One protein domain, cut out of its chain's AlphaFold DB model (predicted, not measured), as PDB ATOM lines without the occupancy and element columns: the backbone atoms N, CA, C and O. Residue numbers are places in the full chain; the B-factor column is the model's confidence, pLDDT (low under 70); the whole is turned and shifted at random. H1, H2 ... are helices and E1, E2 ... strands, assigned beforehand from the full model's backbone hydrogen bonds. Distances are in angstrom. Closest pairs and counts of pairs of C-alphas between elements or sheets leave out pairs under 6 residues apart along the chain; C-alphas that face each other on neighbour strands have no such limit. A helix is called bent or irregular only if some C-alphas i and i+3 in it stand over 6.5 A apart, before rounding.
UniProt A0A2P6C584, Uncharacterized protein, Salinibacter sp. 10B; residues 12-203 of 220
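AT A GLANCE: This is residues 12 to 203 of the 220 residues of an uncharacterized protein of Salinibacter sp. 10B (UniProt A0A2P6C584). A long, twisted ribbon of two antiparallel strands, E1 and E2, makes most of the length of this rod, with the small helical hairpin H2 and H3 at one end and a head of a three-stranded sheet, E3 E4 E7, with H1 and H5 at the other. E5 and E6 add to one edge of the ribbon, which curls round helix arm H4b, while H4a lies over the opposite face. The printed part has 192 residues with five named helices and seven named strands, in the order H1 E1 H2 H3 E2 E3 E4 E5 E6 H4 H5 E7; the class is mixed, helices and strands. The whole is extended, with a radius of gyration of the C-alphas of 26.2 A and spans of 87 by 28 by 26 A.

IN THESE COORDINATES: H1, residues 12 to 25, begins at C-alpha 12 (191.627, 191.944, 205.320). E1, residues 30 to 49, is 49.7 A long and bends by 101 degrees at residue 33. H2 is residues 53 to 62 and H3 is residues 64 to 70. E2, residues 71 to 89, starts at C-alpha 71 (236.484, 211.639, 258.161), is 50.7 A long and bends by 62 degrees at residue 86. E3 is residues 98 to 101, E4 105 to 110, E5 114 to 120 and E6 126 to 132. H4, residues 139 to 168, was assigned as one helix by its hydrogen bonds but is bent, C-alphas 149 and 152 being 7.3 A apart; its arms are H4a, residues 139 to 149, and H4b, residues 152 to 168, 24.3 A long. H5, residues 170 to 190, is 30.9 A long, and E7, residues 197 to 202, ends at C-alpha 202 (208.796, 189.307, 218.050). H3 and H5 are only just irregular: C-alphas 65 and 68 are 6.7 A apart, C-alphas 183 and 186 6.8 A.

HOW THE PARTS SIT: In the branched sheet, E2 has E1 on one side, antiparallel, with N 40 and O 80 2.9 A apart. On the other side are E5, antiparallel beside residues 82 to 88, N 83 to O 119 2.9 A, and E6, antiparallel beside residues 72 to 79, N 75 to O 130 2.8 A. The sheet curls round H4b; the closest C-alphas of H4b and E1 are those of Phe 158 and Val 40, 6.2 A. H4a is on the opposite face, at a height over the sheet of 10.0 A. H2 and H3 touch at Leu 59 and Leu 67, C-alphas 6.9 A apart. In the other sheet E4 is antiparallel to E3, N 99 to O 107 3.0 A, and parallel to E7, N 106 to O 197 2.8 A. With H1 and H5 it makes two layers, helices on one face of a sheet; C-alphas Ala 177 of H5 and Ile 200 of E7 are the closest of that pair, 5.8 A. H5 touches H1 with residues 183 to 188 alone, at a steep tilt of 65 degrees. Every O i to N i+4 pair is within hydrogen-bond range in H1, H4a and H4b, with 5 of 6 in H2, 15 of 17 in H5 and 1 of 3 in H3, where 3 of 4 O i to N i+3 pairs are.

THE WHOLE: The C-alphas farthest apart, those of Ala 62 and Gly 192, are 88.7 A apart. The printed part has no cut and no long link. Its mean pLDDT is 86.8, with residues 27, 28, 137, 139 and 149 under 70.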
ATOM      1  N   GLU A  12     192.029 190.655 204.748       89.62
ATOM      2  CA  GLU A  12     191.627 191.944 205.320       89.62
ATOM      3  C   GLU A  12     190.728 191.792 206.552       89.62
ATOM      4  O   GLU A  12     190.876 192.528 207.529       89.62
ATOM      5  N   GLN A  13     189.826 190.807 206.552       89.12
ATOM      6  CA  GLN A  13     188.974 190.529 207.704       89.12
ATOM      7  C   GLN A  13     189.796 190.025 208.895       89.12
ATOM      8  O   GLN A  13     189.587 190.495 210.011       89.12
ATOM      9  N   VAL A  14     190.772 189.142 208.672       89.31
ATOM     10  CA  VAL A  14     191.679 188.682 209.737       89.31
ATOM     11  C   VAL A  14     192.574 189.807 210.237       89.31
ATOM     12  O   VAL A  14     192.664 189.998 211.449       89.31
ATOM     13  N   ARG A  15     193.190 190.593 209.344       93.00
ATOM     14  CA  ARG A  15     194.004 191.762 209.720       93.00
ATOM     15  C   ARG A  15     193.217 192.715 210.606       93.00
ATOM     16  O   ARG A  15     193.699 193.111 211.668       93.00
ATOM     17  N   ARG A  16     191.990 193.042 210.195       92.12
ATOM     18  CA  ARG A  16     191.092 193.905 210.960       92.12
ATOM     19  C   ARG A  16     190.778 193.309 212.324       92.12
ATOM     20  O   ARG A  16     190.938 194.005 213.316       92.12
ATOM     21  N   THR A  17     190.394 192.036 212.385       92.00
ATOM     22  CA  THR A  17     190.089 191.363 213.651       92.00
ATOM     23  C   THR A  17     191.283 191.364 214.596       92.00
ATOM     24  O   THR A  17     191.132 191.751 215.747       92.00
ATOM     25  N   VAL A  18     192.482 191.020 214.116       90.75
ATOM     26  CA  VAL A  18     193.697 191.042 214.943       90.75
ATOM     27  C   VAL A  18     193.962 192.441 215.495       90.75
ATOM     28  O   VAL A  18     194.164 192.589 216.697       90.75
ATOM     29  N   ILE A  19     193.942 193.469 214.645       91.31
ATOM     30  CA  ILE A  19     194.211 194.848 215.070       91.31
ATOM     31  C   ILE A  19     193.164 195.323 216.072       91.31
ATOM     32  O   ILE A  19     193.529 195.848 217.121       91.31
ATOM     33  N   THR A  20     191.882 195.130 215.765       91.12
ATOM     34  CA  THR A  20     190.788 195.572 216.629       91.12
ATOM     35  C   THR A  20     190.838 194.862 217.976       91.12
ATOM     36  O   THR A  20     190.816 195.543 218.992       91.12
ATOM     37  N   THR A  21     191.030 193.539 218.015       91.31
ATOM     38  CA  THR A  21     191.172 192.809 219.285       91.31
ATOM     39  C   THR A  21     192.365 193.314 220.097       91.31
ATOM     40  O   THR A  21     192.233 193.565 221.290       91.31
ATOM     41  N   VAL A  22     193.534 193.504 219.474       89.38
ATOM     42  CA  VAL A  22     194.722 194.013 220.183       89.38
ATOM     43  C   VAL A  22     194.478 195.426 220.734       89.38
ATOM     44  O   VAL A  22     194.937 195.741 221.829       89.38
ATOM     45  N   GLN A  23     193.770 196.281 219.994       87.38
ATOM     46  CA  GLN A  23     193.442 197.645 220.423       87.38
ATOM     47  C   GLN A  23     192.380 197.685 221.528       87.38
ATOM     48  O   GLN A  23     192.494 198.504 222.438       87.38
ATOM     49  N   GLU A  24     191.379 196.805 221.479       88.25
ATOM     50  CA  GLU A  24     190.333 196.683 222.503       88.25
ATOM     51  C   GLU A  24     190.900 196.194 223.841       88.25
ATOM     52  O   GLU A  24     190.564 196.742 224.889       88.25
ATOM     53  N   GLU A  25     191.816 195.225 223.805       85.06
ATOM     54  CA  GLU A  25     192.475 194.674 225.000       85.06
ATOM     55  C   GLU A  25     193.526 195.623 225.602       85.06
ATOM     56  O   GLU A  25     193.910 195.495 226.766       85.06
ATOM     57  N   ALA A  26     193.989 196.615 224.836       80.88
ATOM     58  CA  ALA A  26     194.959 197.605 225.295       80.88
ATOM     59  C   ALA A  26     194.566 199.044 224.911       80.88
ATOM     60  O   ALA A  26     195.262 199.691 224.115       80.88
ATOM     61  N   PRO A  27     193.532 199.619 225.565       62.12
ATOM     62  CA  PRO A  27     193.109 201.001 225.319       62.12
ATOM     63  C   PRO A  27     194.230 202.019 225.585       62.12
ATOM     64  O   PRO A  27     194.266 203.100 225.003       62.12
ATOM     65  N   ALA A  28     195.183 201.662 226.454       62.78
ATOM     66  CA  ALA A  28     196.296 202.503 226.893       62.78
ATOM     67  C   ALA A  28     197.489 202.557 225.911       62.78
ATOM     68  O   ALA A  28     198.585 202.948 226.302       62.78
ATOM     69  N   SER A  29     197.309 202.177 224.638       85.56
ATOM     70  CA  SER A  29     198.362 202.125 223.599       85.56
ATOM     71  C   SER A  29     199.481 201.098 223.833       85.56
ATOM     72  O   SER A  29     200.360 200.947 222.988       85.56
ATOM     73  N   PHE A  30     199.457 200.353 224.939       91.81
ATOM     74  CA  PHE A  30     200.473 199.360 225.277       91.81
ATOM     75  C   PHE A  30     199.818 198.059 225.731       91.81
ATOM     76  O   PHE A  30     199.071 198.057 226.707       91.81
ATOM     77  N   LEU A  31     200.128 196.949 225.056       93.19
ATOM     78  CA  LEU A  31     199.648 195.630 225.456       93.19
ATOM     79  C   LEU A  31     200.682 194.985 226.373       93.19
ATOM     80  O   LEU A  31     201.787 194.669 225.933       93.19
ATOM     81  N   VAL A  32     200.325 194.779 227.641       94.12
ATOM     82  CA  VAL A  32     201.154 194.041 228.603       94.12
ATOM     83  C   VAL A  32     200.977 192.546 228.364       94.12
ATOM     84  O   VAL A  32     199.870 192.025 228.411       94.12
ATOM     85  N   THR A  33     202.081 191.844 228.132       92.50
ATOM     86  CA  THR A  33     202.065 190.419 227.762       92.50
ATOM     87  C   THR A  33     202.733 189.524 228.800       92.50
ATOM     88  O   THR A  33     202.693 188.302 228.684       92.50
ATOM     89  N   GLY A  34     203.370 190.114 229.812       93.06
ATOM     90  CA  GLY A  34     203.969 189.366 230.904       93.06
ATOM     91  C   GLY A  34     204.673 190.240 231.932       93.06
ATOM     92  O   GLY A  34     204.742 191.466 231.813       93.06
ATOM     93  N   THR A  35     205.216 189.570 232.942       95.50
ATOM     94  CA  THR A  35     205.975 190.184 234.031       95.50
ATOM     95  C   THR A  35     207.320 189.485 234.224       95.50
ATOM     96  O   THR A  35     207.498 188.321 233.859       95.50
ATOM     97  N   LEU A  36     208.290 190.218 234.765       94.12
ATOM     98  CA  LEU A  36     209.609 189.732 235.158       94.12
ATOM     99  C   LEU A  36     209.851 190.122 236.610       94.12
ATOM    100  O   LEU A  36     209.725 191.296 236.959       94.12
ATOM    101  N   ASP A  37     210.252 189.164 237.438       94.94
ATOM    102  CA  ASP A  37     210.766 189.460 238.771       94.94
ATOM    103  C   ASP A  37     212.281 189.672 238.670       94.94
ATOM    104  O   ASP A  37     213.033 188.800 238.230       94.94
ATOM    105  N   ILE A  38     212.733 190.869 239.034       94.19
ATOM    106  CA  ILE A  38     214.121 191.309 238.890       94.19
ATOM    107  C   ILE A  38     214.619 191.811 240.241       94.19
ATOM    108  O   ILE A  38     213.863 192.302 241.076       94.19
ATOM    109  N   SER A  39     215.924 191.692 240.472       93.75
ATOM    110  CA  SER A  39     216.575 192.337 241.601       93.75
ATOM    111  C   SER A  39     217.743 193.183 241.122       93.75
ATOM    112  O   SER A  39     218.630 192.690 240.424       93.75
ATOM    113  N   VAL A  40     217.724 194.453 241.516       92.56
ATOM    114  CA  VAL A  40     218.729 195.456 241.173       92.56
ATOM    115  C   VAL A  40     219.605 195.727 242.387       92.56
ATOM    116  O   VAL A  40     219.119 195.733 243.519       92.56
ATOM    117  N   ARG A  41     220.898 195.972 242.157       90.69
ATOM    118  CA  ARG A  41     221.816 196.454 243.193       90.69
ATOM    119  C   ARG A  41     222.192 197.909 242.945       90.69
ATOM    120  O   ARG A  41     222.632 198.239 241.848       90.69
ATOM    121  N   VAL A  42     222.060 198.742 243.969       85.12
ATOM    122  CA  VAL A  42     222.492 200.144 243.981       85.12
ATOM    123  C   VAL A  42     223.536 200.317 245.074       85.12
ATOM    124  O   VAL A  42     223.394 199.756 246.156       85.12
ATOM    125  N   ARG A  43     224.586 201.084 244.785       85.88
ATOM    126  CA  ARG A  43     225.601 201.463 245.766       85.88
ATOM    127  C   ARG A  43     225.419 202.923 246.153       85.88
ATOM    128  O   ARG A  43     225.293 203.772 245.271       85.88
ATOM    129  N   LEU A  44     225.419 203.183 247.453       80.50
ATOM    130  CA  LEU A  44     225.502 204.514 248.034       80.50
ATOM    131  C   LEU A  44     226.815 204.617 248.800       80.50
ATOM    132  O   LEU A  44     227.078 203.802 249.684       80.50
ATOM    133  N   ASP A  45     227.622 205.601 248.434       81.94
ATOM    134  CA  ASP A  45     228.854 205.938 249.130       81.94
ATOM    135  C   ASP A  45     228.640 207.303 249.791       81.94
ATOM    136  O   ASP A  45     228.230 208.256 249.122       81.94
ATOM    137  N   SER A  46     228.904 207.387 251.092       75.94
ATOM    138  CA  SER A  46     228.726 208.604 251.885       75.94
ATOM    139  C   SER A  46     229.976 208.874 252.709       75.94
ATOM    140  O   SER A  46     230.617 207.955 253.222       75.94
ATOM    141  N   SER A  47     230.324 210.149 252.849       80.44
ATOM    142  CA  SER A  47     231.460 210.586 253.654       80.44
ATOM    143  C   SER A  47     231.111 211.853 254.414       80.44
ATOM    144  O   SER A  47     230.594 212.792 253.812       80.44
ATOM    145  N   GLU A  48     231.446 211.896 255.695       76.69
ATOM    146  CA  GLU A  48     231.150 213.021 256.579       76.69
ATOM    147  C   GLU A  48     232.357 213.314 257.480       76.69
ATOM    148  O   GLU A  48     233.209 212.446 257.680       76.69
ATOM    149  N   TYR A  49     232.459 214.529 258.020       75.31
ATOM    150  CA  TYR A  49     233.522 214.921 258.956       75.31
ATOM    151  C   TYR A  49     232.944 215.122 260.365       75.31
ATOM    152  O   TYR A  49     231.849 215.654 260.506       75.31
ATOM    153  N   LEU A  50     233.677 214.715 261.415       75.81
ATOM    154  CA  LEU A  50     233.265 214.904 262.827       75.81
ATOM    155  C   LEU A  50     233.136 216.375 263.234       75.81
ATOM    156  O   LEU A  50     232.645 216.688 264.318       75.81
ATOM    157  N   THR A  51     233.668 217.272 262.413       72.31
ATOM    158  CA  THR A  51     233.788 218.692 262.697       72.31
ATOM    159  C   THR A  51     232.667 219.478 262.026       72.31
ATOM    160  O   THR A  51     232.302 219.170 260.893       72.31
ATOM    161  N   PRO A  52     232.162 220.545 262.671       78.38
ATOM    162  CA  PRO A  52     231.303 221.510 261.994       78.38
ATOM    163  C   PRO A  52     231.972 222.059 260.725       78.38
ATOM    164  O   PRO A  52     233.192 222.240 260.708       78.38
ATOM    165  N   ASP A  53     231.185 222.406 259.703       80.00
ATOM    166  CA  ASP A  53     231.688 222.811 258.377       80.00
ATOM    167  C   ASP A  53     232.759 223.908 258.423       80.00
ATOM    168  O   ASP A  53     233.783 223.814 257.744       80.00
ATOM    169  N   TRP A  54     232.567 224.926 259.267       80.56
ATOM    170  CA  TRP A  54     233.527 226.022 259.420       80.56
ATOM    171  C   TRP A  54     234.892 225.525 259.918       80.56
ATOM    172  O   TRP A  54     235.930 225.990 259.455       80.56
ATOM    173  N   MET A  55     234.902 224.553 260.831       81.25
ATOM    174  CA  MET A  55     236.122 223.982 261.394       81.25
ATOM    175  C   MET A  55     236.782 223.036 260.394       81.25
ATOM    176  O   MET A  55     237.999 223.086 260.234       81.25
ATOM    177  N   THR A  56     235.993 222.245 259.660       81.50
ATOM    178  CA  THR A  56     236.476 221.435 258.532       81.50
ATOM    179  C   THR A  56     237.190 222.312 257.499       81.50
ATOM    180  O   THR A  56     238.277 221.968 257.036       81.50
ATOM    181  N   HIS A  57     236.622 223.482 257.182       82.81
ATOM    182  CA  HIS A  57     237.242 224.466 256.296       82.81
ATOM    183  C   HIS A  57     238.539 225.046 256.857       82.81
ATOM    184  O   HIS A  57     239.510 225.147 256.124       82.81
ATOM    185  N   VAL A  58     238.615 225.408 258.138       83.88
ATOM    186  CA  VAL A  58     239.879 225.914 258.707       83.88
ATOM    187  C   VAL A  58     240.959 224.826 258.705       83.88
ATOM    188  O   VAL A  58     242.107 225.088 258.340       83.88
ATOM    189  N   LEU A  59     240.598 223.594 259.071       83.88
ATOM    190  CA  LEU A  59     241.525 222.465 259.130       83.88
ATOM    191  C   LEU A  59     242.043 222.050 257.749       83.88
ATOM    192  O   LEU A  59     243.188 221.613 257.663       83.88
ATOM    193  N   SER A  60     241.269 222.234 256.675       82.88
ATOM    194  CA  SER A  60     241.739 221.920 255.318       82.88
ATOM    195  C   SER A  60     242.921 222.782 254.877       82.88
ATOM    196  O   SER A  60     243.783 222.292 254.152       82.88
ATOM    197  N   TYR A  61     243.003 224.025 255.362       84.75
ATOM    198  CA  TYR A  61     244.130 224.919 255.093       84.75
ATOM    199  C   TYR A  61     245.239 224.798 256.140       84.75
ATOM    200  O   TYR A  61     246.417 224.795 255.791       84.75
ATOM    201  N   ALA A  62     244.877 224.712 257.423       87.88
ATOM    202  CA  ALA A  62     245.848 224.777 258.512       87.88
ATOM    203  C   ALA A  62     246.525 223.428 258.801       87.88
ATOM    204  O   ALA A  62     247.716 223.396 259.102       87.88
ATOM    205  N   GLN A  63     245.773 222.322 258.757       84.00
ATOM    206  CA  GLN A  63     246.243 220.987 259.148       84.00
ATOM    207  C   GLN A  63     245.570 219.882 258.310       84.00
ATOM    208  O   GLN A  63     244.835 219.044 258.846       84.00
ATOM    209  N   PRO A  64     245.840 219.822 256.995       83.94
ATOM    210  CA  PRO A  64     245.163 218.889 256.092       83.94
ATOM    211  C   PRO A  64     245.393 217.416 256.458       83.94
ATOM    212  O   PRO A  64     244.527 216.581 256.219       83.94
ATOM    213  N   ALA A  65     246.523 217.087 257.095       84.75
ATOM    214  CA  ALA A  65     246.837 215.724 257.529       84.75
ATOM    215  C   ALA A  65     245.913 215.191 258.644       84.75
ATOM    216  O   ALA A  65     245.812 213.979 258.816       84.75
ATOM    217  N   ALA A  66     245.227 216.067 259.389       80.38
ATOM    218  CA  ALA A  66     244.293 215.662 260.439       80.38
ATOM    219  C   ALA A  66     242.897 215.313 259.891       80.38
ATOM    220  O   ALA A  66     242.168 214.545 260.516       80.38
ATOM    221  N   LEU A  67     242.524 215.832 258.714       79.12
ATOM    222  CA  LEU A  67     241.187 215.647 258.142       79.12
ATOM    223  C   LEU A  67     240.811 214.180 257.872       79.12
ATOM    224  O   LEU A  67     239.701 213.804 258.246       79.12
ATOM    225  N   PRO A  68     241.685 213.321 257.303       80.44
ATOM    226  CA  PRO A  68     241.342 211.916 257.074       80.44
ATOM    227  C   PRO A  68     241.036 211.146 258.366       80.44
ATOM    228  O   PRO A  68     240.233 210.222 258.350       80.44
ATOM    229  N   LEU A  69     241.644 211.536 259.495       78.88
ATOM    230  CA  LEU A  69     241.388 210.922 260.807       78.88
ATOM    231  C   LEU A  69     240.012 211.311 261.370       78.88
ATOM    232  O   LEU A  69     239.448 210.590 262.191       78.88
ATOM    233  N   LEU A  70     239.484 212.455 260.931       79.88
ATOM    234  CA  LEU A  70     238.186 213.001 261.327       79.88
ATOM    235  C   LEU A  70     237.080 212.654 260.325       79.88
ATOM    236  O   LEU A  70     235.908 212.925 260.594       79.88
ATOM    237  N   GLN A  71     237.428 212.054 259.186       80.50
ATOM    238  CA  GLN A  71     236.484 211.639 258.161       80.50
ATOM    239  C   GLN A  71     235.911 210.259 258.489       80.50
ATOM    240  O   GLN A  71     236.630 209.292 258.735       80.50
ATOM    241  N   GLY A  72     234.589 210.166 258.489       81.69
ATOM    242  CA  GLY A  72     233.848 208.920 258.549       81.69
ATOM    243  C   GLY A  72     233.355 208.597 257.150       81.69
ATOM    244  O   GLY A  72     232.855 209.476 256.451       81.69
ATOM    245  N   THR A  73     233.508 207.350 256.719       81.94
ATOM    246  CA  THR A  73     232.980 206.906 255.427       81.94
ATOM    247  C   THR A  73     232.055 205.721 255.618       81.94
ATOM    248  O   THR A  73     232.219 204.896 256.522       81.94
ATOM    249  N   SER A  74     231.055 205.631 254.756       82.25
ATOM    250  CA  SER A  74     230.197 204.469 254.671       82.25
ATOM    251  C   SER A  74     229.943 204.105 253.226       82.25
ATOM    252  O   SER A  74     229.797 204.954 252.349       82.25
ATOM    253  N   ARG A  75     229.886 202.802 252.997       84.88
ATOM    254  CA  ARG A  75     229.483 202.205 251.742       84.88
ATOM    255  C   ARG A  75     228.314 201.284 252.006       84.88
ATOM    256  O   ARG A  75     228.414 200.344 252.791       84.88
ATOM    257  N   THR A  76     227.221 201.535 251.311       81.81
ATOM    258  CA  THR A  76     225.978 200.795 251.458       81.81
ATOM    259  C   THR A  76     225.587 200.191 250.116       81.81
ATOM    260  O   THR A  76     225.246 200.894 249.168       81.81
ATOM    261  N   ASP A  77     225.651 198.862 250.027       87.38
ATOM    262  CA  ASP A  77     225.163 198.092 248.887       87.38
ATOM    263  C   ASP A  77     223.710 197.663 249.175       87.38
ATOM    264  O   ASP A  77     223.413 196.959 250.146       87.38
ATOM    265  N   ILE A  78     222.791 198.102 248.318       86.75
ATOM    266  CA  ILE A  78     221.344 197.943 248.469       86.75
ATOM    267  C   ILE A  78     220.845 197.033 247.365       86.75
ATOM    268  O   ILE A  78     221.029 197.324 246.188       86.75
ATOM    269  N   GLN A  79     220.188 195.944 247.733       91.69
ATOM    270  CA  GLN A  79     219.520 195.055 246.799       91.69
ATOM    271  C   GLN A  79     218.010 195.280 246.879       91.69
ATOM    272  O   GLN A  79     217.396 194.979 247.901       91.69
ATOM    273  N   VAL A  80     217.410 195.762 245.795       92.00
ATOM    274  CA  VAL A  80     215.970 196.021 245.701       92.00
ATOM    275  C   VAL A  80     215.347 194.965 244.786       92.00
ATOM    276  O   VAL A  80     215.708 194.906 243.607       92.00
ATOM    277  N   PRO A  81     214.487 194.064 245.293       94.88
ATOM    278  CA  PRO A  81     213.652 193.220 244.445       94.88
ATOM    279  C   PRO A  81     212.501 194.041 243.855       94.88
ATOM    280  O   PRO A  81     212.131 195.083 244.387       94.88
ATOM    281  N   GLY A  82     211.933 193.594 242.743       94.75
ATOM    282  CA  GLY A  82     210.808 194.279 242.123       94.75
ATOM    283  C   GLY A  82     210.265 193.528 240.924       94.75
ATOM    284  O   GLY A  82     210.886 192.589 240.421       94.75
ATOM    285  N   ARG A  83     209.099 193.972 240.467       96.38
ATOM    286  CA  ARG A  83     208.415 193.424 239.303       96.38
ATOM    287  C   ARG A  83     208.471 194.408 238.148       96.38
ATOM    288  O   ARG A  83     208.351 195.615 238.332       96.38
ATOM    289  N   VAL A  84     208.649 193.885 236.944       96.06
ATOM    290  CA  VAL A  84     208.627 194.662 235.709       96.06
ATOM    291  C   VAL A  84     207.573 194.089 234.784       96.06
ATOM    292  O   VAL A  84     207.638 192.913 234.437       96.06
ATOM    293  N   SER A  85     206.630 194.921 234.361       95.19
ATOM    294  CA  SER A  85     205.637 194.558 233.350       95.19
ATOM    295  C   SER A  85     206.167 194.929 231.969       95.19
ATOM    296  O   SER A  85     206.683 196.033 231.767       95.19
ATOM    297  N   TYR A  86     206.059 194.010 231.012       95.12
ATOM    298  CA  TYR A  86     206.559 194.200 229.650       95.12
ATOM    299  C   TYR A  86     205.526 193.802 228.603       95.12
ATOM    300  O   TYR A  86     204.557 193.090 228.874       95.12
ATOM    301  N   GLY A  87     205.772 194.258 227.382       94.44
ATOM    302  CA  GLY A  87     204.936 193.977 226.228       94.44
ATOM    303  C   GLY A  87     205.335 194.858 225.058       94.44
ATOM    304  O   GLY A  87     206.520 195.156 224.916       94.44
ATOM    305  N   PHE A  88     204.384 195.296 224.242       93.56
ATOM    306  CA  PHE A  88     204.683 196.119 223.070       93.56
ATOM    307  C   PHE A  88     203.695 197.273 222.893       93.56
ATOM    308  O   PHE A  88     202.557 197.241 223.368       93.56
ATOM    309  N   ASN A  89     204.149 198.304 222.180       92.31
ATOM    310  CA  ASN A  89     203.309 199.425 221.784       92.31
ATOM    311  C   ASN A  89     202.362 198.984 220.661       92.31
ATOM    312  O   ASN A  89     202.810 198.625 219.571       92.31
ATOM    313  N   VAL A  90     201.057 199.051 220.913       91.19
ATOM    314  CA  VAL A  90     200.017 198.658 219.953       91.19
ATOM    315  C   VAL A  90     200.006 199.570 218.730       91.19
ATOM    316  O   VAL A  90     199.722 199.114 217.630       91.19
ATOM    317  N   GLN A  91     200.390 200.838 218.883       89.25
ATOM    318  CA  GLN A  91     200.470 201.790 217.769       89.25
ATOM    319  C   GLN A  91     201.572 201.428 216.762       89.25
ATOM    320  O   GLN A  91     201.533 201.873 215.619       89.25
ATOM    321  N   ALA A  92     202.558 200.627 217.177       89.62
ATOM    322  CA  ALA A  92     203.599 200.128 216.284       89.62
ATOM    323  C   ALA A  92     203.149 198.890 215.486       89.62
ATOM    324  O   ALA A  92     203.814 198.529 214.515       89.62
ATOM    325  N   LEU A  93     202.035 198.249 215.865       89.75
ATOM    326  CA  LEU A  93     201.461 197.130 215.124       89.75
ATOM    327  C   LEU A  93     200.692 197.661 213.909       89.75
ATOM    328  O   LEU A  93     199.750 198.440 214.037       89.75
ATOM    329  N   SER A  94     201.089 197.224 212.716       89.94
ATOM    330  CA  SER A  94     200.498 197.673 211.450       89.94
ATOM    331  C   SER A  94     199.892 196.503 210.664       89.94
ATOM    332  O   SER A  94     200.378 195.384 210.804       89.94
ATOM    333  N   PRO A  95     198.887 196.725 209.791       90.19
ATOM    334  CA  PRO A  95     198.246 195.644 209.029       90.19
ATOM    335  C   PRO A  95     199.214 194.779 208.217       90.19
ATOM    336  O   PRO A  95     199.047 193.571 208.147       90.19
ATOM    337  N   ARG A  96     200.273 195.381 207.667       92.06
ATOM    338  CA  ARG A  96     201.337 194.692 206.911       92.06
ATOM    339  C   ARG A  96     202.157 193.687 207.728       92.06
ATOM    340  O   ARG A  96     202.877 192.892 207.145       92.06
ATOM    341  N   MET A  97     202.088 193.754 209.055       91.44
ATOM    342  CA  MET A  97     202.727 192.795 209.958       91.44
ATOM    343  C   MET A  97     201.865 191.547 210.177       91.44
ATOM    344  O   MET A  97     202.264 190.655 210.918       91.44
ATOM    345  N   ILE A  98     200.664 191.508 209.594       92.69
ATOM    346  CA  ILE A  98     199.699 190.430 209.759       92.69
ATOM    347  C   ILE A  98     199.383 189.868 208.376       92.69
ATOM    348  O   ILE A  98     198.915 190.589 207.491       92.69
ATOM    349  N   ALA A  99     199.618 188.575 208.206       90.81
ATOM    350  CA  ALA A  99     199.312 187.863 206.976       90.81
ATOM    351  C   ALA A  99     198.592 186.548 207.275       90.81
ATOM    352  O   ALA A  99     198.743 185.977 208.359       90.81
ATOM    353  N   ILE A 100     197.824 186.065 206.301       88.69
ATOM    354  CA  ILE A 100     197.334 184.686 206.283       88.69
ATOM    355  C   ILE A 100     198.145 183.925 205.236       88.69
ATOM    356  O   ILE A 100     198.185 184.321 204.074       88.69
ATOM    357  N   GLU A 101     198.777 182.834 205.650       87.69
ATOM    358  CA  GLU A 101     199.368 181.845 204.747       87.69
ATOM    359  C   GLU A 101     198.392 180.678 204.510       87.69
ATOM    360  O   GLU A 101     197.365 180.542 205.186       87.69
ATOM    361  N   GLU A 102     198.729 179.808 203.556       79.75
ATOM    362  CA  GLU A 102     197.977 178.581 203.280       79.75
ATOM    363  C   GLU A 102     197.741 177.753 204.558       79.75
ATOM    364  O   GLU A 102     198.602 177.648 205.436       79.75
ATOM    365  N   GLY A 103     196.557 177.145 204.669       76.31
ATOM    366  CA  GLY A 103     196.220 176.275 205.800       76.31
ATOM    367  C   GLY A 103     195.846 177.007 207.095       76.31
ATOM    368  O   GLY A 103     196.088 176.474 208.178       76.31
ATOM    369  N   ASN A 104     195.239 178.199 207.007       83.50
ATOM    370  CA  ASN A 104     194.761 178.987 208.157       83.50
ATOM    371  C   ASN A 104     195.876 179.391 209.141       83.50
ATOM    372  O   ASN A 104     195.654 179.508 210.354       83.50
ATOM    373  N   VAL A 105     197.087 179.601 208.618       89.69
ATOM    374  CA  VAL A 105     198.241 180.052 209.397       89.69
ATOM    375  C   VAL A 105     198.256 181.576 209.432       89.69
ATOM    376  O   VAL A 105     198.543 182.237 208.440       89.69
ATOM    377  N   VAL A 106     197.982 182.141 210.604       90.50
ATOM    378  CA  VAL A 106     198.080 183.576 210.864       90.50
ATOM    379  C   VAL A 106     199.514 183.910 211.257       90.50
ATOM    380  O   VAL A 106     200.017 183.493 212.307       90.50
ATOM    381  N   VAL A 107     200.184 184.668 210.400       93.25
ATOM    382  CA  VAL A 107     201.533 185.177 210.629       93.25
ATOM    383  C   VAL A 107     201.427 186.560 211.252       93.25
ATOM    384  O   VAL A 107     200.736 187.419 210.712       93.25
ATOM    385  N   VAL A 108     202.101 186.773 212.383       92.50
ATOM    386  CA  VAL A 108     202.125 188.071 213.074       92.50
ATOM    387  C   VAL A 108     203.561 188.452 213.410       92.50
ATOM    388  O   VAL A 108     204.204 187.798 214.230       92.50
ATOM    389  N   ASP A 109     204.047 189.530 212.808       93.31
ATOM    390  CA  ASP A 109     205.339 190.142 213.113       93.31
ATOM    391  C   ASP A 109     205.143 191.252 214.157       93.31
ATOM    392  O   ASP A 109     204.773 192.385 213.851       93.31
ATOM    393  N   LEU A 110     205.339 190.922 215.432       91.75
ATOM    394  CA  LEU A 110     205.140 191.864 216.525       91.75
ATOM    395  C   LEU A 110     206.284 192.883 216.626       91.75
ATOM    396  O   LEU A 110     207.454 192.522 216.459       91.75
ATOM    397  N   PRO A 111     205.972 194.133 217.021       91.81
ATOM    398  CA  PRO A 111     206.983 195.107 217.405       91.81
ATOM    399  C   PRO A 111     207.897 194.590 218.524       91.81
ATOM    400  O   PRO A 111     207.541 193.689 219.289       91.81
ATOM    401  N   ALA A 112     209.070 195.211 218.660       91.44
ATOM    402  CA  ALA A 112     210.004 194.890 219.732       91.44
ATOM    403  C   ALA A 112     209.369 195.070 221.124       91.44
ATOM    404  O   ALA A 112     208.634 196.030 221.384       91.44
ATOM    405  N   LEU A 113     209.698 194.151 222.038       94.00
ATOM    406  CA  LEU A 113     209.241 194.236 223.420       94.00
ATOM    407  C   LEU A 113     209.931 195.386 224.148       94.00
ATOM    408  O   LEU A 113     211.125 195.635 223.993       94.00
ATOM    409  N   SER A 114     209.181 196.051 225.014       94.19
ATOM    410  CA  SER A 114     209.688 197.116 225.865       94.19
ATOM    411  C   SER A 114     209.073 197.061 227.260       94.19
ATOM    412  O   SER A 114     208.134 196.314 227.548       94.19
ATOM    413  N   VAL A 115     209.677 197.830 228.161       95.31
ATOM    414  CA  VAL A 115     209.272 197.926 229.563       95.31
ATOM    415  C   VAL A 115     208.115 198.909 229.689       95.31
ATOM    416  O   VAL A 115     208.287 200.092 229.386       95.31
ATOM    417  N   HIS A 116     206.984 198.432 230.206       94.12
ATOM    418  CA  HIS A 116     205.813 199.255 230.489       94.12
ATOM    419  C   HIS A 116     205.946 199.963 231.839       94.12
ATOM    420  O   HIS A 116     206.055 201.187 231.906       94.12
ATOM    421  N   SER A 117     206.005 199.175 232.913       93.75
ATOM    422  CA  SER A 117     206.059 199.661 234.289       93.75
ATOM    423  C   SER A 117     207.109 198.909 235.098       93.75
ATOM    424  O   SER A 117     207.492 197.780 234.778       93.75
ATOM    425  N   VAL A 118     207.589 199.569 236.147       94.44
ATOM    426  CA  VAL A 118     208.522 199.016 237.126       94.44
ATOM    427  C   VAL A 118     207.930 199.257 238.505       94.44
ATOM    428  O   VAL A 118     207.606 200.390 238.849       94.44
ATOM    429  N   GLU A 119     207.843 198.195 239.293       93.88
ATOM    430  CA  GLU A 119     207.299 198.181 240.646       93.88
ATOM    431  C   GLU A 119     208.379 197.657 241.606       93.88
ATOM    432  O   GLU A 119     208.481 196.446 241.838       93.88
ATOM    433  N   PRO A 120     209.250 198.538 242.134       92.19
ATOM    434  CA  PRO A 120     210.233 198.160 243.139       92.19
ATOM    435  C   PRO A 120     209.543 197.809 244.462       92.19
ATOM    436  O   PRO A 120     208.727 198.578 244.968       92.19
ATOM    437  N   ASP A 121     209.921 196.686 245.064       91.19
ATOM    438  CA  ASP A 121     209.458 196.275 246.386       91.19
ATOM    439  C   ASP A 121     210.450 196.761 247.450       91.19
ATOM    440  O   ASP A 121     211.399 196.073 247.841       91.19
ATOM    441  N   LEU A 122     210.228 197.997 247.906       86.69
ATOM    442  CA  LEU A 122     211.044 198.620 248.947       86.69
ATOM    443  C   LEU A 122     210.866 197.936 250.310       86.69
ATOM    444  O   LEU A 122     211.785 197.963 251.120       86.69
ATOM    445  N   ALA A 123     209.733 197.276 250.567       85.94
ATOM    446  CA  ALA A 123     209.507 196.574 251.829       85.94
ATOM    447  C   ALA A 123     210.401 195.330 251.971       85.94
ATOM    448  O   ALA A 123     210.660 194.871 253.082       85.94
ATOM    449  N   ARG A 124     210.891 194.788 250.849       87.62
ATOM    450  CA  ARG A 124     211.783 193.618 250.805       87.62
ATOM    451  C   ARG A 124     213.220 193.951 250.416       87.62
ATOM    452  O   ARG A 124     213.983 193.037 250.080       87.62
ATOM    453  N   LEU A 125     213.609 195.225 250.439       87.88
ATOM    454  CA  LEU A 125     214.985 195.593 250.129       87.88
ATOM    455  C   LEU A 125     215.953 195.005 251.164       87.88
ATOM    456  O   LEU A 125     215.645 194.863 252.346       87.88
ATOM    457  N   ARG A 126     217.148 194.637 250.705       86.69
ATOM    458  CA  ARG A 126     218.232 194.145 251.560       86.69
ATOM    459  C   ARG A 126     219.361 195.155 251.559       86.69
ATOM    460  O   ARG A 126     219.862 195.514 250.496       86.69
ATOM    461  N   VAL A 127     219.786 195.559 252.749       84.25
ATOM    462  CA  VAL A 127     220.875 196.518 252.942       84.25
ATOM    463  C   VAL A 127     222.098 195.796 253.486       84.25
ATOM    464  O   VAL A 127     221.999 195.014 254.432       84.25
ATOM    465  N   ARG A 128     223.260 196.066 252.893       84.44
ATOM    466  CA  ARG A 128     224.561 195.713 253.457       84.44
ATOM    467  C   ARG A 128     225.407 196.968 253.537       84.44
ATOM    468  O   ARG A 128     225.777 197.517 252.504       84.44
ATOM    469  N   SER A 129     225.723 197.386 254.753       81.56
ATOM    470  CA  SER A 129     226.549 198.564 254.995       81.56
ATOM    471  C   SER A 129     227.901 198.160 255.560       81.56
ATOM    472  O   SER A 129     228.008 197.270 256.403       81.56
ATOM    473  N   GLN A 130     228.934 198.827 255.071       82.25
ATOM    474  CA  GLN A 130     230.293 198.786 255.577       82.25
ATOM    475  C   GLN A 130     230.656 200.212 255.966       82.25
ATOM    476  O   GLN A 130     230.496 201.130 255.165       82.25
ATOM    477  N   THR A 131     231.116 200.410 257.193       81.31
ATOM    478  CA  THR A 131     231.544 201.722 257.680       81.31
ATOM    479  C   THR A 131     233.027 201.693 258.011       81.31
ATOM    480  O   THR A 131     233.572 200.663 258.414       81.31
ATOM    481  N   GLN A 132     233.691 202.826 257.813       80.06
ATOM    482  CA  GLN A 132     235.060 203.066 258.249       80.06
ATOM    483  C   GLN A 132     235.101 204.373 259.045       80.06
ATOM    484  O   GLN A 132     234.449 205.359 258.695       80.06
ATOM    485  N   GLY A 133     235.868 204.379 260.135       75.31
ATOM    486  CA  GLY A 133     235.915 205.504 261.067       75.31
ATOM    487  C   GLY A 133     234.712 205.530 262.014       75.31
ATOM    488  O   GLY A 133     234.251 204.494 262.489       75.31
ATOM    489  N   TRP A 134     234.226 206.728 262.324       74.38
ATOM    490  CA  TRP A 134     233.202 206.977 263.349       74.38
ATOM    491  C   TRP A 134     231.762 206.959 262.809       74.38
ATOM    492  O   TRP A 134     230.815 206.980 263.598       74.38
ATOM    493  N   MET A 135     231.586 206.912 261.483       77.88
ATOM    494  CA  MET A 135     230.270 206.968 260.847       77.88
ATOM    495  C   MET A 135     229.446 205.720 261.187       77.88
ATOM    496  O   MET A 135     229.898 204.585 261.011       77.88
ATOM    497  N   ARG A 136     228.208 205.929 261.648       70.00
ATOM    498  CA  ARG A 136     227.203 204.873 261.823       70.00
ATOM    499  C   ARG A 136     226.069 205.115 260.840       70.00
ATOM    500  O   ARG A 136     225.554 206.221 260.770       70.00
ATOM    501  N   VAL A 137     225.685 204.074 260.109       69.38
ATOM    502  CA  VAL A 137     224.551 204.114 259.181       69.38
ATOM    503  C   VAL A 137     223.441 203.256 259.757       69.38
ATOM    504  O   VAL A 137     223.638 202.055 259.964       69.38
ATOM    505  N   PHE A 138     222.285 203.860 260.026       73.00
ATOM    506  CA  PHE A 138     221.115 203.114 260.466       73.00
ATOM    507  C   PHE A 138     220.284 202.668 259.260       73.00
ATOM    508  O   PHE A 138     220.196 203.387 258.264       73.00
ATOM    509  N   PRO A 139     219.626 201.496 259.330       69.81
ATOM    510  CA  PRO A 139     218.772 201.032 258.243       69.81
ATOM    511  C   PRO A 139     217.691 202.043 257.843       69.81
ATOM    512  O   PRO A 139     217.463 202.220 256.653       69.81
ATOM    513  N   SER A 140     217.061 202.731 258.807       71.50
ATOM    514  CA  SER A 140     216.024 203.753 258.569       71.50
ATOM    515  C   SER A 140     216.493 204.885 257.659       71.50
ATOM    516  O   SER A 140     215.754 205.299 256.769       71.50
ATOM    517  N   ASP A 141     217.735 205.329 257.835       73.62
ATOM    518  CA  ASP A 141     218.310 206.431 257.066       73.62
ATOM    519  C   ASP A 141     218.526 205.999 255.615       73.62
ATOM    520  O   ASP A 141     218.253 206.753 254.684       73.62
ATOM    521  N   VAL A 142     218.906 204.733 255.413       72.06
ATOM    522  CA  VAL A 142     219.030 204.127 254.084       72.06
ATOM    523  C   VAL A 142     217.667 204.010 253.400       72.06
ATOM    524  O   VAL A 142     217.570 204.281 252.205       72.06
ATOM    525  N   TYR A 143     216.604 203.631 254.119       70.62
ATOM    526  CA  TYR A 143     215.250 203.583 253.548       70.62
ATOM    527  C   TYR A 143     214.791 204.963 253.069       70.62
ATOM    528  O   TYR A 143     214.306 205.091 251.941       70.62
ATOM    529  N   GLU A 144     214.976 205.990 253.896       76.06
ATOM    530  CA  GLU A 144     214.621 207.361 253.532       76.06
ATOM    531  C   GLU A 144     215.494 207.886 252.394       76.06
ATOM    532  O   GLU A 144     214.979 208.488 251.455       76.06
ATOM    533  N   GLU A 145     216.793 207.591 252.386       75.44
ATOM    534  CA  GLU A 145     217.690 207.995 251.306       75.44
ATOM    535  C   GLU A 145     217.353 207.297 249.979       75.44
ATOM    536  O   GLU A 145     217.335 207.933 248.920       75.44
ATOM    537  N   VAL A 146     216.982 206.013 250.014       73.69
ATOM    538  CA  VAL A 146     216.487 205.312 248.822       73.69
ATOM    539  C   VAL A 146     215.188 205.930 248.329       73.69
ATOM    540  O   VAL A 146     215.050 206.179 247.132       73.69
ATOM    541  N   ARG A 147     214.249 206.210 249.232       77.12
ATOM    542  CA  ARG A 147     212.939 206.773 248.892       77.12
ATOM    543  C   ARG A 147     213.041 208.186 248.319       77.12
ATOM    544  O   ARG A 147     212.364 208.490 247.341       77.12
ATOM    545  N   THR A 148     213.871 209.032 248.920       75.38
ATOM    546  CA  THR A 148     213.961 210.464 248.600       75.38
ATOM    547  C   THR A 148     214.974 210.771 247.502       75.38
ATOM    548  O   THR A 148     214.731 211.665 246.695       75.38
ATOM    549  N   LYS A 149     216.093 210.036 247.435       69.69
ATOM    550  CA  LYS A 149     217.226 210.370 246.555       69.69
ATOM    551  C   LYS A 149     217.572 209.284 245.540       69.69
ATOM    552  O   LYS A 149     218.040 209.612 244.451       69.69
ATOM    553  N   ALA A 150     217.358 208.003 245.856       75.25
ATOM    554  CA  ALA A 150     217.805 206.907 244.987       75.25
ATOM    555  C   ALA A 150     216.701 206.262 244.134       75.25
ATOM    556  O   ALA A 150     217.034 205.500 243.228       75.25
ATOM    557  N   LEU A 151     215.416 206.556 244.366       81.44
ATOM    558  CA  LEU A 151     214.308 205.874 243.684       81.44
ATOM    559  C   LEU A 151     214.386 206.017 242.157       81.44
ATOM    560  O   LEU A 151     214.175 205.036 241.447       81.44
ATOM    561  N   GLY A 152     214.778 207.192 241.653       82.56
ATOM    562  CA  GLY A 152     215.017 207.398 240.220       82.56
ATOM    563  C   GLY A 152     216.115 206.479 239.670       82.56
ATOM    564  O   GLY A 152     215.902 205.796 238.672       82.56
ATOM    565  N   ARG A 153     217.249 206.365 240.379       84.38
ATOM    566  CA  ARG A 153     218.357 205.464 240.005       84.38
ATOM    567  C   ARG A 153     217.946 203.994 240.070       84.38
ATOM    568  O   ARG A 153     218.336 203.205 239.217       84.38
ATOM    569  N   VAL A 154     217.146 203.621 241.073       87.69
ATOM    570  CA  VAL A 154     216.589 202.269 241.206       87.69
ATOM    571  C   VAL A 154     215.694 201.960 240.005       87.69
ATOM    572  O   VAL A 154     215.906 200.947 239.341       87.69
ATOM    573  N   GLN A 155     214.739 202.836 239.681       89.81
ATOM    574  CA  GLN A 155     213.824 202.656 238.549       89.81
ATOM    575  C   GLN A 155     214.564 202.570 237.207       89.81
ATOM    576  O   GLN A 155     214.257 201.700 236.389       89.81
ATOM    577  N   GLU A 156     215.561 203.427 236.987       91.00
ATOM    578  CA  GLU A 156     216.391 203.405 235.781       91.00
ATOM    579  C   GLU A 156     217.188 202.101 235.662       91.00
ATOM    580  O   GLU A 156     217.215 201.470 234.600       91.00
ATOM    581  N   ALA A 157     217.787 201.643 236.760       91.50
ATOM    582  CA  ALA A 157     218.531 200.394 236.784       91.50
ATOM    583  C   ALA A 157     217.622 199.176 236.533       91.50
ATOM    584  O   ALA A 157     218.002 198.287 235.766       91.50
ATOM    585  N   PHE A 158     216.398 199.168 237.077       94.00
ATOM    586  CA  PHE A 158     215.381 198.162 236.748       94.00
ATOM    587  C   PHE A 158     215.043 198.172 235.261       94.00
ATOM    588  O   PHE A 158     215.098 197.124 234.618       94.00
ATOM    589  N   ARG A 159     214.729 199.346 234.700       94.50
ATOM    590  CA  ARG A 159     214.382 199.487 233.282       94.50
ATOM    591  C   ARG A 159     215.526 199.013 232.384       94.50
ATOM    592  O   ARG A 159     215.289 198.226 231.475       94.50
ATOM    593  N   THR A 160     216.761 199.396 232.692       94.44
ATOM    594  CA  THR A 160     217.957 199.006 231.930       94.44
ATOM    595  C   THR A 160     218.231 197.502 232.011       94.44
ATOM    596  O   THR A 160     218.609 196.875 231.021       94.44
ATOM    597  N   GLN A 161     218.084 196.895 233.192       94.69
ATOM    598  CA  GLN A 161     218.268 195.452 233.363       94.69
ATOM    599  C   GLN A 161     217.156 194.661 232.665       94.69
ATOM    600  O   GLN A 161     217.444 193.678 231.984       94.69
ATOM    601  N   ALA A 162     215.908 195.117 232.777       94.75
ATOM    602  CA  ALA A 162     214.771 194.508 232.104       94.75
ATOM    603  C   ALA A 162     214.889 194.603 230.581       94.75
ATOM    604  O   ALA A 162     214.743 193.591 229.913       94.75
ATOM    605  N   GLN A 163     215.231 195.768 230.023       94.56
ATOM    606  CA  GLN A 163     215.441 195.935 228.578       94.56
ATOM    607  C   GLN A 163     216.533 195.004 228.049       94.56
ATOM    608  O   GLN A 163     216.336 194.342 227.033       94.56
ATOM    609  N   ARG A 164     217.653 194.875 228.772       93.12
ATOM    610  CA  ARG A 164     218.700 193.902 228.425       93.12
ATOM    611  C   ARG A 164     218.181 192.467 228.448       93.12
ATOM    612  O   ARG A 164     218.529 191.684 227.568       93.12
ATOM    613  N   HIS A 165     217.351 192.122 229.429       92.12
ATOM    614  CA  HIS A 165     216.745 190.795 229.503       92.12
ATOM    615  C   HIS A 165     215.776 190.549 228.340       92.12
ATOM    616  O   HIS A 165     215.859 189.507 227.703       92.12
ATOM    617  N   LEU A 166     214.922 191.522 228.010       92.50
ATOM    618  CA  LEU A 166     213.995 191.440 226.878       92.50
ATOM    619  C   LEU A 166     214.725 191.283 225.539       92.50
ATOM    620  O   LEU A 166     214.248 190.556 224.678       92.50
ATOM    621  N   ALA A 167     215.884 191.926 225.374       88.75
ATOM    622  CA  ALA A 167     216.672 191.843 224.147       88.75
ATOM    623  C   ALA A 167     217.463 190.530 223.996       88.75
ATOM    624  O   ALA A 167     217.771 190.133 222.878       88.75
ATOM    625  N   SER A 168     217.837 189.875 225.101       87.81
ATOM    626  CA  SER A 168     218.731 188.702 225.076       87.81
ATOM    627  C   SER A 168     218.035 187.373 225.355       87.81
ATOM    628  O   SER A 168     218.530 186.328 224.937       87.81
ATOM    629  N   ALA A 169     216.908 187.380 226.069       88.25
ATOM    630  CA  ALA A 169     216.202 186.165 226.443       88.25
ATOM    631  C   ALA A 169     215.097 185.823 225.437       88.25
ATOM    632  O   ALA A 169     214.308 186.672 225.038       88.25
ATOM    633  N   THR A 170     214.971 184.540 225.098       88.25
ATOM    634  CA  THR A 170     213.888 184.037 224.235       88.25
ATOM    635  C   THR A 170     212.548 183.935 224.973       88.25
ATOM    636  O   THR A 170     211.483 184.039 224.365       88.25
ATOM    637  N   GLN A 171     212.577 183.733 226.296       89.81
ATOM    638  CA  GLN A 171     211.380 183.460 227.097       89.81
ATOM    639  C   GLN A 171     210.319 184.579 227.048       89.81
ATOM    640  O   GLN A 171     209.143 184.236 226.900       89.81
ATOM    641  N   PRO A 172     210.668 185.881 227.131       91.81
ATOM    642  CA  PRO A 172     209.702 186.964 226.958       91.81
ATOM    643  C   PRO A 172     208.941 186.877 225.633       91.81
ATOM    644  O   PRO A 172     207.715 186.912 225.641       91.81
ATOM    645  N   SER A 173     209.639 186.643 224.519       90.81
ATOM    646  CA  SER A 173     209.016 186.490 223.199       90.81
ATOM    647  C   SER A 173     208.077 185.284 223.129       90.81
ATOM    648  O   SER A 173     206.972 185.390 222.601       90.81
ATOM    649  N   VAL A 174     208.466 184.146 223.717       91.44
ATOM    650  CA  VAL A 174     207.611 182.944 223.794       91.44
ATOM    651  C   VAL A 174     206.357 183.204 224.630       91.44
ATOM    652  O   VAL A 174     205.260 182.786 224.252       91.44
ATOM    653  N   ASN A 175     206.499 183.900 225.758       91.56
ATOM    654  CA  ASN A 175     205.373 184.266 226.612       91.56
ATOM    655  C   ASN A 175     204.416 185.211 225.884       91.56
ATOM    656  O   ASN A 175     203.212 184.962 225.880       91.56
ATOM    657  N   THR A 176     204.950 186.225 225.200       92.69
ATOM    658  CA  THR A 176     204.169 187.144 224.371       92.69
ATOM    659  C   THR A 176     203.421 186.411 223.262       92.69
ATOM    660  O   THR A 176     202.215 186.603 223.118       92.69
ATOM    661  N   ALA A 177     204.083 185.515 222.527       92.12
ATOM    662  CA  ALA A 177     203.440 184.726 221.480       92.12
ATOM    663  C   ALA A 177     202.303 183.849 222.032       92.12
ATOM    664  O   ALA A 177     201.235 183.752 221.427       92.12
ATOM    665  N   ARG A 178     202.497 183.238 223.208       92.75
ATOM    666  CA  ARG A 178     201.459 182.430 223.863       92.75
ATOM    667  C   ARG A 178     200.271 183.281 224.314       92.75
ATOM    668  O   ARG A 178     199.135 182.866 224.092       92.75
ATOM    669  N   ALA A 179     200.530 184.442 224.914       92.19
ATOM    670  CA  ALA A 179     199.494 185.383 225.333       92.19
ATOM    671  C   ALA A 179     198.674 185.865 224.128       92.19
ATOM    672  O   ALA A 179     197.450 185.770 224.138       92.19
ATOM    673  N   LEU A 180     199.350 186.266 223.047       92.88
ATOM    674  CA  LEU A 180     198.695 186.715 221.822       92.88
ATOM    675  C   LEU A 180     197.877 185.592 221.170       92.88
ATOM    676  O   LEU A 180     196.728 185.809 220.802       92.88
ATOM    677  N   LYS A 181     198.421 184.372 221.074       93.44
ATOM    678  CA  LYS A 181     197.675 183.210 220.568       93.44
ATOM    679  C   LYS A 181     196.392 182.981 221.368       93.44
ATOM    680  O   LYS A 181     195.337 182.773 220.771       93.44
ATOM    681  N   ALA A 182     196.477 182.995 222.697       93.19
ATOM    682  CA  ALA A 182     195.316 182.793 223.561       93.19
ATOM    683  C   ALA A 182     194.256 183.885 223.352       93.19
ATOM    684  O   ALA A 182     193.074 183.569 223.262       93.19
ATOM    685  N   MET A 183     194.694 185.136 223.199       93.25
ATOM    686  CA  MET A 183     193.839 186.301 222.975       93.25
ATOM    687  C   MET A 183     193.173 186.304 221.589       93.25
ATOM    688  O   MET A 183     191.988 186.589 221.473       93.25
ATOM    689  N   LEU A 184     193.911 185.952 220.532       93.31
ATOM    690  CA  LEU A 184     193.434 186.026 219.146       93.31
ATOM    691  C   LEU A 184     192.641 184.794 218.699       93.31
ATOM    692  O   LEU A 184     191.869 184.876 217.746       93.31
ATOM    693  N   THR A 185     192.811 183.644 219.357       93.25
ATOM    694  CA  THR A 185     192.122 182.409 218.947       93.25
ATOM    695  C   THR A 185     190.590 182.556 218.963       93.25
ATOM    696  O   THR A 185     189.976 182.219 217.950       93.25
ATOM    697  N   PRO A 186     189.942 183.046 220.043       94.75
ATOM    698  CA  PRO A 186     188.486 183.193 220.067       94.75
ATOM    699  C   PRO A 186     187.911 184.115 218.976       94.75
ATOM    700  O   PRO A 186     187.022 183.657 218.253       94.75
ATOM    701  N   PRO A 187     188.394 185.361 218.784       93.31
ATOM    702  CA  PRO A 187     187.828 186.250 217.772       93.31
ATOM    703  C   PRO A 187     188.091 185.757 216.346       93.31
ATOM    704  O   PRO A 187     187.216 185.879 215.495       93.31
ATOM    705  N   LEU A 188     189.234 185.114 216.074       91.19
ATOM    706  CA  LEU A 188     189.500 184.546 214.748       91.19
ATOM    707  C   LEU A 188     188.599 183.346 214.430       91.19
ATOM    708  O   LEU A 188     188.089 183.237 213.312       91.19
ATOM    709  N   LYS A 189     188.305 182.501 215.422       92.44
ATOM    710  CA  LYS A 189     187.284 181.455 215.271       92.44
ATOM    711  C   LYS A 189     185.903 182.037 214.997       92.44
ATOM    712  O   LYS A 189     185.204 181.539 214.121       92.44
ATOM    713  N   ALA A 190     185.533 183.117 215.686       89.38
ATOM    714  CA  ALA A 190     184.263 183.804 215.455       89.38
ATOM    715  C   ALA A 190     184.155 184.404 214.039       89.38
ATOM    716  O   ALA A 190     183.053 184.527 213.514       89.38
ATOM    717  N   THR A 191     185.283 184.724 213.393       86.19
ATOM    718  CA  THR A 191     185.303 185.159 211.985       86.19
ATOM    719  C   THR A 191     185.218 184.033 210.955       86.19
ATOM    720  O   THR A 191     185.190 184.326 209.765       86.19
ATOM    721  N   GLY A 192     185.164 182.768 211.380       85.00
ATOM    722  CA  GLY A 192     185.083 181.610 210.483       85.00
ATOM    723  C   GLY A 192     186.404 180.867 210.274       85.00
ATOM    724  O   GLY A 192     186.436 179.888 209.536       85.00
ATOM    725  N   LEU A 193     187.492 181.274 210.940       86.31
ATOM    726  CA  LEU A 193     188.758 180.541 210.910       86.31
ATOM    727  C   LEU A 193     188.707 179.409 211.956       86.31
ATOM    728  O   LEU A 193     189.059 179.616 213.113       86.31
ATOM    729  N   GLU A 194     188.214 178.218 211.599       81.44
ATOM    730  CA  GLU A 194     187.858 177.174 212.588       81.44
ATOM    731  C   GLU A 194     189.038 176.659 213.440       81.44
ATOM    732  O   GLU A 194     188.876 176.325 214.624       81.44
ATOM    733  N   ALA A 195     190.244 176.635 212.867       85.56
ATOM    734  CA  ALA A 195     191.459 176.150 213.519       85.56
ATOM    735  C   ALA A 195     192.666 177.067 213.226       85.56
ATOM    736  O   ALA A 195     193.559 176.670 212.475       85.56
ATOM    737  N   PRO A 196     192.721 178.282 213.815       88.56
ATOM    738  CA  PRO A 196     193.813 179.220 213.579       88.56
ATOM    739  C   PRO A 196     195.134 178.629 214.060       88.56
ATOM    740  O   PRO A 196     195.312 178.321 215.245       88.56
ATOM    741  N   GLN A 197     196.077 178.504 213.137       91.56
ATOM    742  CA  GLN A 197     197.475 178.269 213.460       91.56
ATOM    743  C   GLN A 197     198.196 179.613 213.525       91.56
ATOM    744  O   GLN A 197     197.787 180.570 212.880       91.56
ATOM    745  N   PHE A 198     199.256 179.707 214.325       91.94
ATOM    746  CA  PHE A 198     199.946 180.976 214.547       91.94
ATOM    747  C   PHE A 198     201.443 180.821 214.340       91.94
ATOM    748  O   PHE A 198     202.066 179.943 214.945       91.94
ATOM    749  N   ARG A 199     202.018 181.731 213.557       92.62
ATOM    750  CA  ARG A 199     203.461 181.943 213.457       92.62
ATOM    751  C   ARG A 199     203.758 183.373 213.896       92.62
ATOM    752  O   ARG A 199     203.558 184.316 213.139       92.62
ATOM    753  N   ILE A 200     204.175 183.525 215.150       91.25
ATOM    754  CA  ILE A 200     204.392 184.836 215.771       91.25
ATOM    755  C   ILE A 200     205.890 185.088 215.888       91.25
ATOM    756  O   ILE A 200     206.605 184.308 216.519       91.25
ATOM    757  N   TRP A 201     206.335 186.196 215.311       90.12
ATOM    758  CA  TRP A 201     207.689 186.719 215.441       90.12
ATOM    759  C   TRP A 201     207.659 187.950 216.338       90.12
ATOM    760  O   TRP A 201     206.668 188.671 216.361       90.12
ATOM    761  N   VAL A 202     208.717 188.180 217.113       86.25
ATOM    762  CA  VAL A 202     208.796 189.307 218.050       86.25
ATOM    763  C   VAL A 202     210.096 190.054 217.800       86.25
ATOM    764  O   VAL A 202     211.168 189.478 217.986       86.25
ATOM    765  N   GLY A 203     209.994 191.326 217.419       75.38
ATOM    766  CA  GLY A 203     211.142 192.138 217.019       75.38
ATOM    767  C   GLY A 203     211.567 191.889 215.572       75.38
ATOM    768  O   GLY A 203     210.788 191.400 214.753       75.38
TER     769      GLY A 203